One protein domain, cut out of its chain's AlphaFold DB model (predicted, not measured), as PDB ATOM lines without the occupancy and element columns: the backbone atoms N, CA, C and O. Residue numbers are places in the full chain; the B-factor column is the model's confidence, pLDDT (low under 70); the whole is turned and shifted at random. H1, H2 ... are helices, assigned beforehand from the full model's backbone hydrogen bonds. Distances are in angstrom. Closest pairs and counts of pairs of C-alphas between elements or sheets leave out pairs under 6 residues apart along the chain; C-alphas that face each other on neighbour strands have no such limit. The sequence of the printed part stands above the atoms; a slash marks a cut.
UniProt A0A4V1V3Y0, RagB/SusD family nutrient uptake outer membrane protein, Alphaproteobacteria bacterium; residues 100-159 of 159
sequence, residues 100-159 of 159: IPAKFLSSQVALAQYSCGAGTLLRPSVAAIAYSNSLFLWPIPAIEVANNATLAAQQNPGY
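AT A GLANCE: This is residues 100 to 159 of the 159 residues of the protein "RagB/SusD family nutrient uptake outer membrane protein" of Alphaproteobacteria bacterium (UniProt A0A4V1V3Y0). With little regular structure, this is a long, thin run of loop with a corner of two short helices, H1 then H2, at one end. From residue 100 the backbone runs out to a wide loop at the other end, where residues 114 to 119 stick out, and folds back past its beginning toward H1. The printed part has 60 residues, no named strand, and 11 residues in named elements; the class is all helix. It is an extended rod, with a radius of gyration of the C-alphas of 19.3 A and spans of 56 by 20 by 15 A.

HOW THE PARTS SIT: H1, residues 142 to 147, and H2, residues 149 to 153, touch only at the corner by their tight link; their closest C-alphas, those of Val 145 and Ala 152, are 4.5 A apart. In H1 and H2 every O i to N i+4 pair is within hydrogen-bond range.

IN THESE COORDINATES: H1 begins at C-alpha 142 (167.800, 180.785, 107.142) and is 8.7 A long from first to last C-alpha. H2 is 6.4 A long and ends at C-alpha 153 (175.753, 171.731, 105.178).

THE WHOLE: The C-alphas farthest apart, of Gly 117 and Ala 149, are 56.9 A apart. The printed part has no cut. Residues 116 to 121 have pLDDT under 70.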
ATOM      1  N   ILE A 100     180.109 184.479 126.736       94.75
ATOM      2  CA  ILE A 100     179.552 185.803 127.015       94.75
ATOM      3  C   ILE A 100     179.355 185.927 128.531       94.75
ATOM      4  O   ILE A 100     178.579 185.160 129.108       94.75
ATOM      5  N   PRO A 101     180.013 186.890 129.200       93.88
ATOM      6  CA  PRO A 101     179.867 187.077 130.640       93.88
ATOM      7  C   PRO A 101     178.430 187.408 131.058       93.88
ATOM      8  O   PRO A 101     177.669 188.013 130.298       93.88
ATOM      9  N   ALA A 102     178.094 187.061 132.301       93.38
ATOM     10  CA  ALA A 102     176.821 187.404 132.925       93.38
ATOM     11  C   ALA A 102     176.589 188.926 132.926       93.38
ATOM     12  O   ALA A 102     177.535 189.709 133.067       93.38
ATOM     13  N   LYS A 103     175.328 189.346 132.784       89.94
ATOM     14  CA  LYS A 103     174.949 190.765 132.688       89.94
ATOM     15  C   LYS A 103     174.016 191.174 133.822       89.94
ATOM     16  O   LYS A 103     173.259 190.369 134.366       89.94
ATOM     17  N   PHE A 104     174.062 192.456 134.159       88.19
ATOM     18  CA  PHE A 104     173.073 193.071 135.032       88.19
ATOM     19  C   PHE A 104     171.819 193.412 134.229       88.19
ATOM     20  O   PHE A 104     171.910 193.840 133.077       88.19
ATOM     21  N   LEU A 105     170.655 193.231 134.844       87.19
ATOM     22  CA  LEU A 105     169.417 193.816 134.344       87.19
ATOM     23  C   LEU A 105     169.371 195.293 134.735       87.19
ATOM     24  O   LEU A 105     169.823 195.670 135.816       87.19
ATOM     25  N   SER A 106     168.766 196.124 133.888       83.06
ATOM     26  CA  SER A 106     168.567 197.549 134.180       83.06
ATOM     27  C   SER A 106     167.771 197.777 135.470       83.06
ATOM     28  O   SER A 106     168.058 198.715 136.201       83.06
ATOM     29  N   SER A 107     166.842 196.875 135.804       84.94
ATOM     30  CA  SER A 107     166.056 196.910 137.045       84.94
ATOM     31  C   SER A 107     166.877 196.697 138.322       84.94
ATOM     32  O   SER A 107     166.411 197.041 139.403       84.94
ATOM     33  N   GLN A 108     168.086 196.138 138.219       83.88
ATOM     34  CA  GLN A 108     168.987 195.970 139.364       83.88
ATOM     35  C   GLN A 108     169.788 197.237 139.662       83.88
ATOM     36  O   GLN A 108     170.343 197.358 140.757       83.88
ATOM     37  N   VAL A 109     169.876 198.145 138.680       79.31
ATOM     38  CA  VAL A 109     170.703 199.341 138.768       79.31
ATOM     39  C   VAL A 109     169.893 200.484 139.374       79.31
ATOM     40  O   VAL A 109     169.030 201.063 138.720       79.31
ATOM     41  N   ALA A 110     170.163 200.807 140.638       78.94
ATOM     42  CA  ALA A 110     169.489 201.874 141.378       78.94
ATOM     43  C   ALA A 110     170.395 203.103 141.546       78.94
ATOM     44  O   ALA A 110     171.620 202.986 141.523       78.94
ATOM     45  N   LEU A 111     169.805 204.278 141.801       78.81
ATOM     46  CA  LEU A 111     170.550 205.537 141.973       78.81
ATOM     47  C   LEU A 111     171.665 205.430 143.036       78.81
ATOM     48  O   LEU A 111     172.744 205.987 142.865       78.81
ATOM     49  N   ALA A 112     171.437 204.641 144.093       77.38
ATOM     50  CA  ALA A 112     172.404 204.393 145.164       77.38
ATOM     51  C   ALA A 112     173.746 203.796 144.683       77.38
ATOM     52  O   ALA A 112     174.761 203.938 145.360       77.38
ATOM     53  N   GLN A 113     173.772 203.151 143.514       74.50
ATOM     54  CA  GLN A 113     174.981 202.551 142.936       74.50
ATOM     55  C   GLN A 113     175.781 203.519 142.066       74.50
ATOM     56  O   GLN A 113     176.917 203.216 141.715       74.50
ATOM     57  N   TYR A 114     175.242 204.705 141.776       73.56
ATOM     58  CA  TYR A 114     175.980 205.809 141.156       73.56
ATOM     59  C   TYR A 114     176.738 206.619 142.215       73.56
ATOM     60  O   TYR A 114     176.795 207.845 142.160       73.56
ATOM     61  N   SER A 115     177.289 205.938 143.221       76.88
ATOM     62  CA  SER A 115     178.120 206.551 144.251       76.88
ATOM     63  C   SER A 115     179.478 205.865 144.304       76.88
ATOM     64  O   SER A 115     179.601 204.638 144.238       76.88
ATOM     65  N   CYS A 116     180.525 206.679 144.396       66.62
ATOM     66  CA  CYS A 116     181.890 206.204 144.552       66.62
ATOM     67  C   CYS A 116     181.995 205.480 145.904       66.62
ATOM     68  O   CYS A 116     181.773 206.095 146.944       66.62
ATOM     69  N   GLY A 117     182.316 204.183 145.906       67.25
ATOM     70  CA  GLY A 117     182.457 203.409 147.145       67.25
ATOM     71  C   GLY A 117     181.162 202.813 147.712       67.25
ATOM     72  O   GLY A 117     181.159 202.399 148.870       67.25
ATOM     73  N   ALA A 118     180.076 202.718 146.929       62.25
ATOM     74  CA  ALA A 118     178.908 201.918 147.309       62.25
ATOM     75  C   ALA A 118     179.318 200.465 147.622       62.25
ATOM     76  O   ALA A 118     179.698 199.703 146.736       62.25
ATOM     77  N   GLY A 119     179.233 200.081 148.899       58.00
ATOM     78  CA  GLY A 119     179.747 198.809 149.418       58.00
ATOM     79  C   GLY A 119     178.954 197.554 149.034       58.00
ATOM     80  O   GLY A 119     179.395 196.448 149.341       58.00
ATOM     81  N   THR A 120     177.809 197.680 148.355       65.12
ATOM     82  CA  THR A 120     177.009 196.516 147.946       65.12
ATOM     83  C   THR A 120     177.279 196.171 146.490       65.12
ATOM     84  O   THR A 120     176.713 196.767 145.573       65.12
ATOM     85  N   LEU A 121     178.123 195.161 146.279       67.25
ATOM     86  CA  LEU A 121     178.337 194.571 144.961       67.25
ATOM     87  C   LEU A 121     177.037 193.918 144.472       67.25
ATOM     88  O   LEU A 121     176.495 193.017 145.115       67.25
ATOM     89  N   LEU A 122     176.543 194.361 143.318       75.69
ATOM     90  CA  LEU A 122     175.427 193.706 142.648       75.69
ATOM     91  C   LEU A 122     175.814 192.301 142.174       75.69
ATOM     92  O   LEU A 122     176.931 192.063 141.712       75.69
ATOM     93  N   ARG A 123     174.843 191.384 142.199       82.81
ATOM     94  CA  ARG A 123     174.943 190.071 141.550       82.81
ATOM     95  C   ARG A 123     174.259 190.113 140.181       82.81
ATOM     96  O   ARG A 123     173.116 190.553 140.136       82.81
ATOM     97  N   PRO A 124     174.893 189.668 139.085       85.88
ATOM     98  CA  PRO A 124     174.246 189.631 137.773       85.88
ATOM     99  C   PRO A 124     172.969 188.777 137.787       85.88
ATOM    100  O   PRO A 124     172.993 187.665 138.314       85.88
ATOM    101  N   SER A 125     171.870 189.270 137.207       89.44
ATOM    102  CA  SER A 125     170.628 188.490 137.037       89.44
ATOM    103  C   SER A 125     170.493 187.821 135.670       89.44
ATOM    104  O   SER A 125     169.684 186.910 135.531       89.44
ATOM    105  N   VAL A 126     171.267 188.236 134.664       91.44
ATOM    106  CA  VAL A 126     171.326 187.545 133.370       91.44
ATOM    107  C   VAL A 126     172.499 186.580 133.397       91.44
ATOM    108  O   VAL A 126     173.646 187.006 133.552       91.44
ATOM    109  N   ALA A 127     172.209 185.289 133.246       92.81
ATOM    110  CA  ALA A 127     173.222 184.244 133.253       92.81
ATOM    111  C   ALA A 127     174.248 184.430 132.123       92.81
ATOM    112  O   ALA A 127     173.943 184.960 131.053       92.81
ATOM    113  N   ALA A 128     175.476 183.982 132.379       94.75
ATOM    114  CA  ALA A 128     176.503 183.899 131.353       94.75
ATOM    115  C   ALA A 128     176.123 182.846 130.299       94.75
ATOM    116  O   ALA A 128     175.480 181.845 130.616       94.75
ATOM    117  N   ILE A 129     176.567 183.053 129.063       94.56
ATOM    118  CA  ILE A 129     176.403 182.094 127.969       94.56
ATOM    119  C   ILE A 129     177.764 181.448 127.728       94.56
ATOM    120  O   ILE A 129     178.736 182.146 127.443       94.56
ATOM    121  N   ALA A 130     177.844 180.126 127.864       93.94
ATOM    122  CA  ALA A 130     179.080 179.381 127.640       93.94
ATOM    123  C   ALA A 130     179.525 179.449 126.169       93.94
ATOM    124  O   ALA A 130     178.688 179.534 125.275       93.94
ATOM    125  N   TYR A 131     180.831 179.337 125.919       93.25
ATOM    126  CA  TYR A 131     181.390 179.284 124.559       93.25
ATOM    127  C   TYR A 131     180.798 178.161 123.690       93.25
ATOM    128  O   TYR A 131     180.657 178.323 122.485       93.25
ATOM    129  N   SER A 132     180.421 177.032 124.295       92.50
ATOM    130  CA  SER A 132     179.807 175.895 123.598       92.50
ATOM    131  C   SER A 132     178.341 176.107 123.211       92.50
ATOM    132  O   SER A 132     177.750 175.248 122.561       92.50
ATOM    133  N   ASN A 133     177.723 177.206 123.643       93.94
ATOM    134  CA  ASN A 133     176.341 177.509 123.309       93.94
ATOM    135  C   ASN A 133     176.251 178.045 121.874       93.94
ATOM    136  O   ASN A 133     177.063 178.882 121.480       93.94
ATOM    137  N   SER A 134     175.232 177.624 121.123       91.69
ATOM    138  CA  SER A 134     175.010 178.093 119.752       91.69
ATOM    139  C   SER A 134     174.872 179.620 119.683       91.69
ATOM    140  O   SER A 134     175.440 180.227 118.788       91.69
ATOM    141  N   LEU A 135     174.302 180.269 120.709       91.50
ATOM    142  CA  LEU A 135     174.163 181.735 120.815       91.50
ATOM    143  C   LEU A 135     175.480 182.526 120.833       91.50
ATOM    144  O   LEU A 135     175.443 183.758 120.798       91.50
ATOM    145  N   PHE A 136     176.629 181.858 120.937       91.88
ATOM    146  CA  PHE A 136     177.921 182.521 120.826       91.88
ATOM    147  C   PHE A 136     178.223 182.937 119.379       91.88
ATOM    148  O   PHE A 136     178.670 184.055 119.153       91.88
ATOM    149  N   LEU A 137     177.946 182.069 118.401       91.19
ATOM    150  CA  LEU A 137     178.170 182.357 116.986       91.19
ATOM    151  C   LEU A 137     176.865 182.769 116.317       91.19
ATOM    152  O   LEU A 137     175.813 182.183 116.546       91.19
ATOM    153  N   TRP A 138     176.930 183.776 115.455       90.38
ATOM    154  CA  TRP A 138     175.743 184.196 114.721       90.38
ATOM    155  C   TRP A 138     175.376 183.139 113.672       90.38
ATOM    156  O   TRP A 138     176.266 182.654 112.971       90.38
ATOM    157  N   PRO A 139     174.092 182.762 113.551       93.62
ATOM    158  CA  PRO A 139     173.670 181.787 112.557       93.62
ATOM    159  C   PRO A 139     173.790 182.355 111.145       93.62
ATOM    160  O   PRO A 139     173.553 183.545 110.915       93.62
ATOM    161  N   ILE A 140     174.072 181.483 110.177       93.38
ATOM    162  CA  ILE A 140     173.871 181.826 108.768       93.38
ATOM    163  C   ILE A 140     172.362 182.052 108.567       93.38
ATOM    164  O   ILE A 140     171.575 181.216 109.024       93.38
ATOM    165  N   PRO A 141     171.927 183.152 107.918       94.06
ATOM    166  CA  PRO A 141     170.507 183.439 107.744       94.06
ATOM    167  C   PRO A 141     169.756 182.282 107.074       94.06
ATOM    168  O   PRO A 141     170.205 181.738 106.066       94.06
ATOM    169  N   ALA A 142     168.576 181.942 107.601       91.88
ATOM    170  CA  ALA A 142     167.800 180.785 107.142       91.88
ATOM    171  C   ALA A 142     167.457 180.829 105.641       91.88
ATOM    172  O   ALA A 142     167.386 179.789 104.993       91.88
ATOM    173  N   ILE A 143     167.282 182.028 105.077       94.75
ATOM    174  CA  ILE A 143     167.026 182.208 103.644       94.75
ATOM    175  C   ILE A 143     168.228 181.806 102.779       94.75
ATOM    176  O   ILE A 143     168.050 181.174 101.742       94.75
ATOM    177  N   GLU A 144     169.452 182.091 103.228       92.88
ATOM    178  CA  GLU A 144     170.678 181.720 102.509       92.88
ATOM    179  C   GLU A 144     170.894 180.206 102.546       92.88
ATOM    180  O   GLU A 144     171.260 179.588 101.546       92.88
ATOM    181  N   VAL A 145     170.583 179.593 103.689       94.19
ATOM    182  CA  VAL A 145     170.626 178.140 103.887       94.19
ATOM    183  C   VAL A 145     169.567 177.422 103.043       94.19
ATOM    184  O   VAL A 145     169.857 176.386 102.451       94.19
ATOM    185  N   ALA A 146     168.358 177.979 102.931       92.69
ATOM    186  CA  ALA A 146     167.300 177.418 102.093       92.69
ATOM    187  C   ALA A 146     167.628 177.500 100.592       92.69
ATOM    188  O   ALA A 146     167.287 176.593  99.835       92.69
ATOM    189  N   ASN A 147     168.304 178.570 100.167       94.56
ATOM    190  CA  ASN A 147     168.649 178.797  98.766       94.56
ATOM    191  C   ASN A 147     169.912 178.043  98.316       94.56
ATOM    192  O   ASN A 147     170.070 177.778  97.125       94.56
ATOM    193  N   ASN A 148     170.819 177.695  99.236       95.50
ATOM    194  CA  ASN A 148     172.087 177.048  98.911       95.50
ATOM    195  C   ASN A 148     172.359 175.830  99.807       95.50
ATOM    196  O   ASN A 148     172.808 175.952 100.947       95.50
ATOM    197  N   ALA A 149     172.199 174.635  99.232       92.56
ATOM    198  CA  ALA A 149     172.437 173.366  99.920       92.56
ATOM    199  C   ALA A 149     173.877 173.194 100.450       92.56
ATOM    200  O   ALA A 149     174.087 172.478 101.426       92.56
ATOM    201  N   THR A 150     174.873 173.861  99.851       93.12
ATOM    202  CA  THR A 150     176.256 173.835 100.366       93.12
ATOM    203  C   THR A 150     176.372 174.646 101.654       93.12
ATOM    204  O   THR A 150     176.995 174.185 102.606       93.12
ATOM    205  N   LEU A 151     175.737 175.822 101.711       90.44
ATOM    206  CA  LEU A 151     175.702 176.640 102.930       90.44
ATOM    207  C   LEU A 151     174.892 175.961 104.033       90.44
ATOM    208  O   LEU A 151     175.269 176.042 105.198       90.44
ATOM    209  N   ALA A 152     173.836 175.229 103.671       89.69
ATOM    210  CA  ALA A 152     173.076 174.419 104.618       89.69
ATOM    211  C   ALA A 152     173.947 173.387 105.341       89.69
ATOM    212  O   ALA A 152     173.867 173.251 106.560       89.69
ATOM    213  N   ALA A 153     174.824 172.702 104.605       92.38
ATOM    214  CA  ALA A 153     175.753 171.731 105.178       92.38
ATOM    215  C   ALA A 153     176.862 172.369 106.040       92.38
ATOM    216  O   ALA A 153     177.539 171.659 106.780       92.38
ATOM    217  N   GLN A 154     177.062 173.685 105.937       93.50
ATOM    218  CA  GLN A 154     178.103 174.447 106.635       93.50
ATOM    219  C   GLN A 154     177.552 175.314 107.777       93.50
ATOM    220  O   GLN A 154     178.277 176.156 108.306       93.50
ATOM    221  N   GLN A 155     176.283 175.135 108.158       92.12
ATOM    222  CA  GLN A 155     175.685 175.877 109.262       92.12
ATOM    223  C   GLN A 155     176.438 175.631 110.580       92.12
ATOM    224  O   GLN A 155     176.958 174.544 110.848       92.12
ATOM    225  N   ASN A 156     176.473 176.670 111.415       90.94
ATOM    226  CA  ASN A 156     177.047 176.594 112.749       90.94
ATOM    227  C   ASN A 156     176.307 175.544 113.601       90.94
ATOM    228  O   ASN A 156     175.079 175.464 113.540       90.94
ATOM    229  N   PRO A 157     177.011 174.761 114.439       89.50
ATOM    230  CA  PRO A 157     176.374 173.753 115.279       89.50
ATOM    231  C   PRO A 157     175.244 174.327 116.147       89.50
ATOM    232  O   PRO A 157     175.439 175.300 116.878       89.50
ATOM    233  N   GLY A 158     174.078 173.681 116.107       87.94
ATOM    234  CA  GLY A 158     172.905 174.070 116.897       87.94
ATOM    235  C   GLY A 158     171.958 175.074 116.228       87.94
ATOM    236  O   GLY A 158     171.089 175.595 116.930       87.94
ATOM    237  N   TYR A 159     172.109 175.321 114.920       85.31
ATOM    238  CA  TYR A 159     171.221 176.136 114.081       85.31
ATOM    239  C   TYR A 159     170.766 175.410 112.819       85.31
ATOM    240  O   TYR A 159     171.446 174.438 112.420       85.31
TER     241      TYR A 159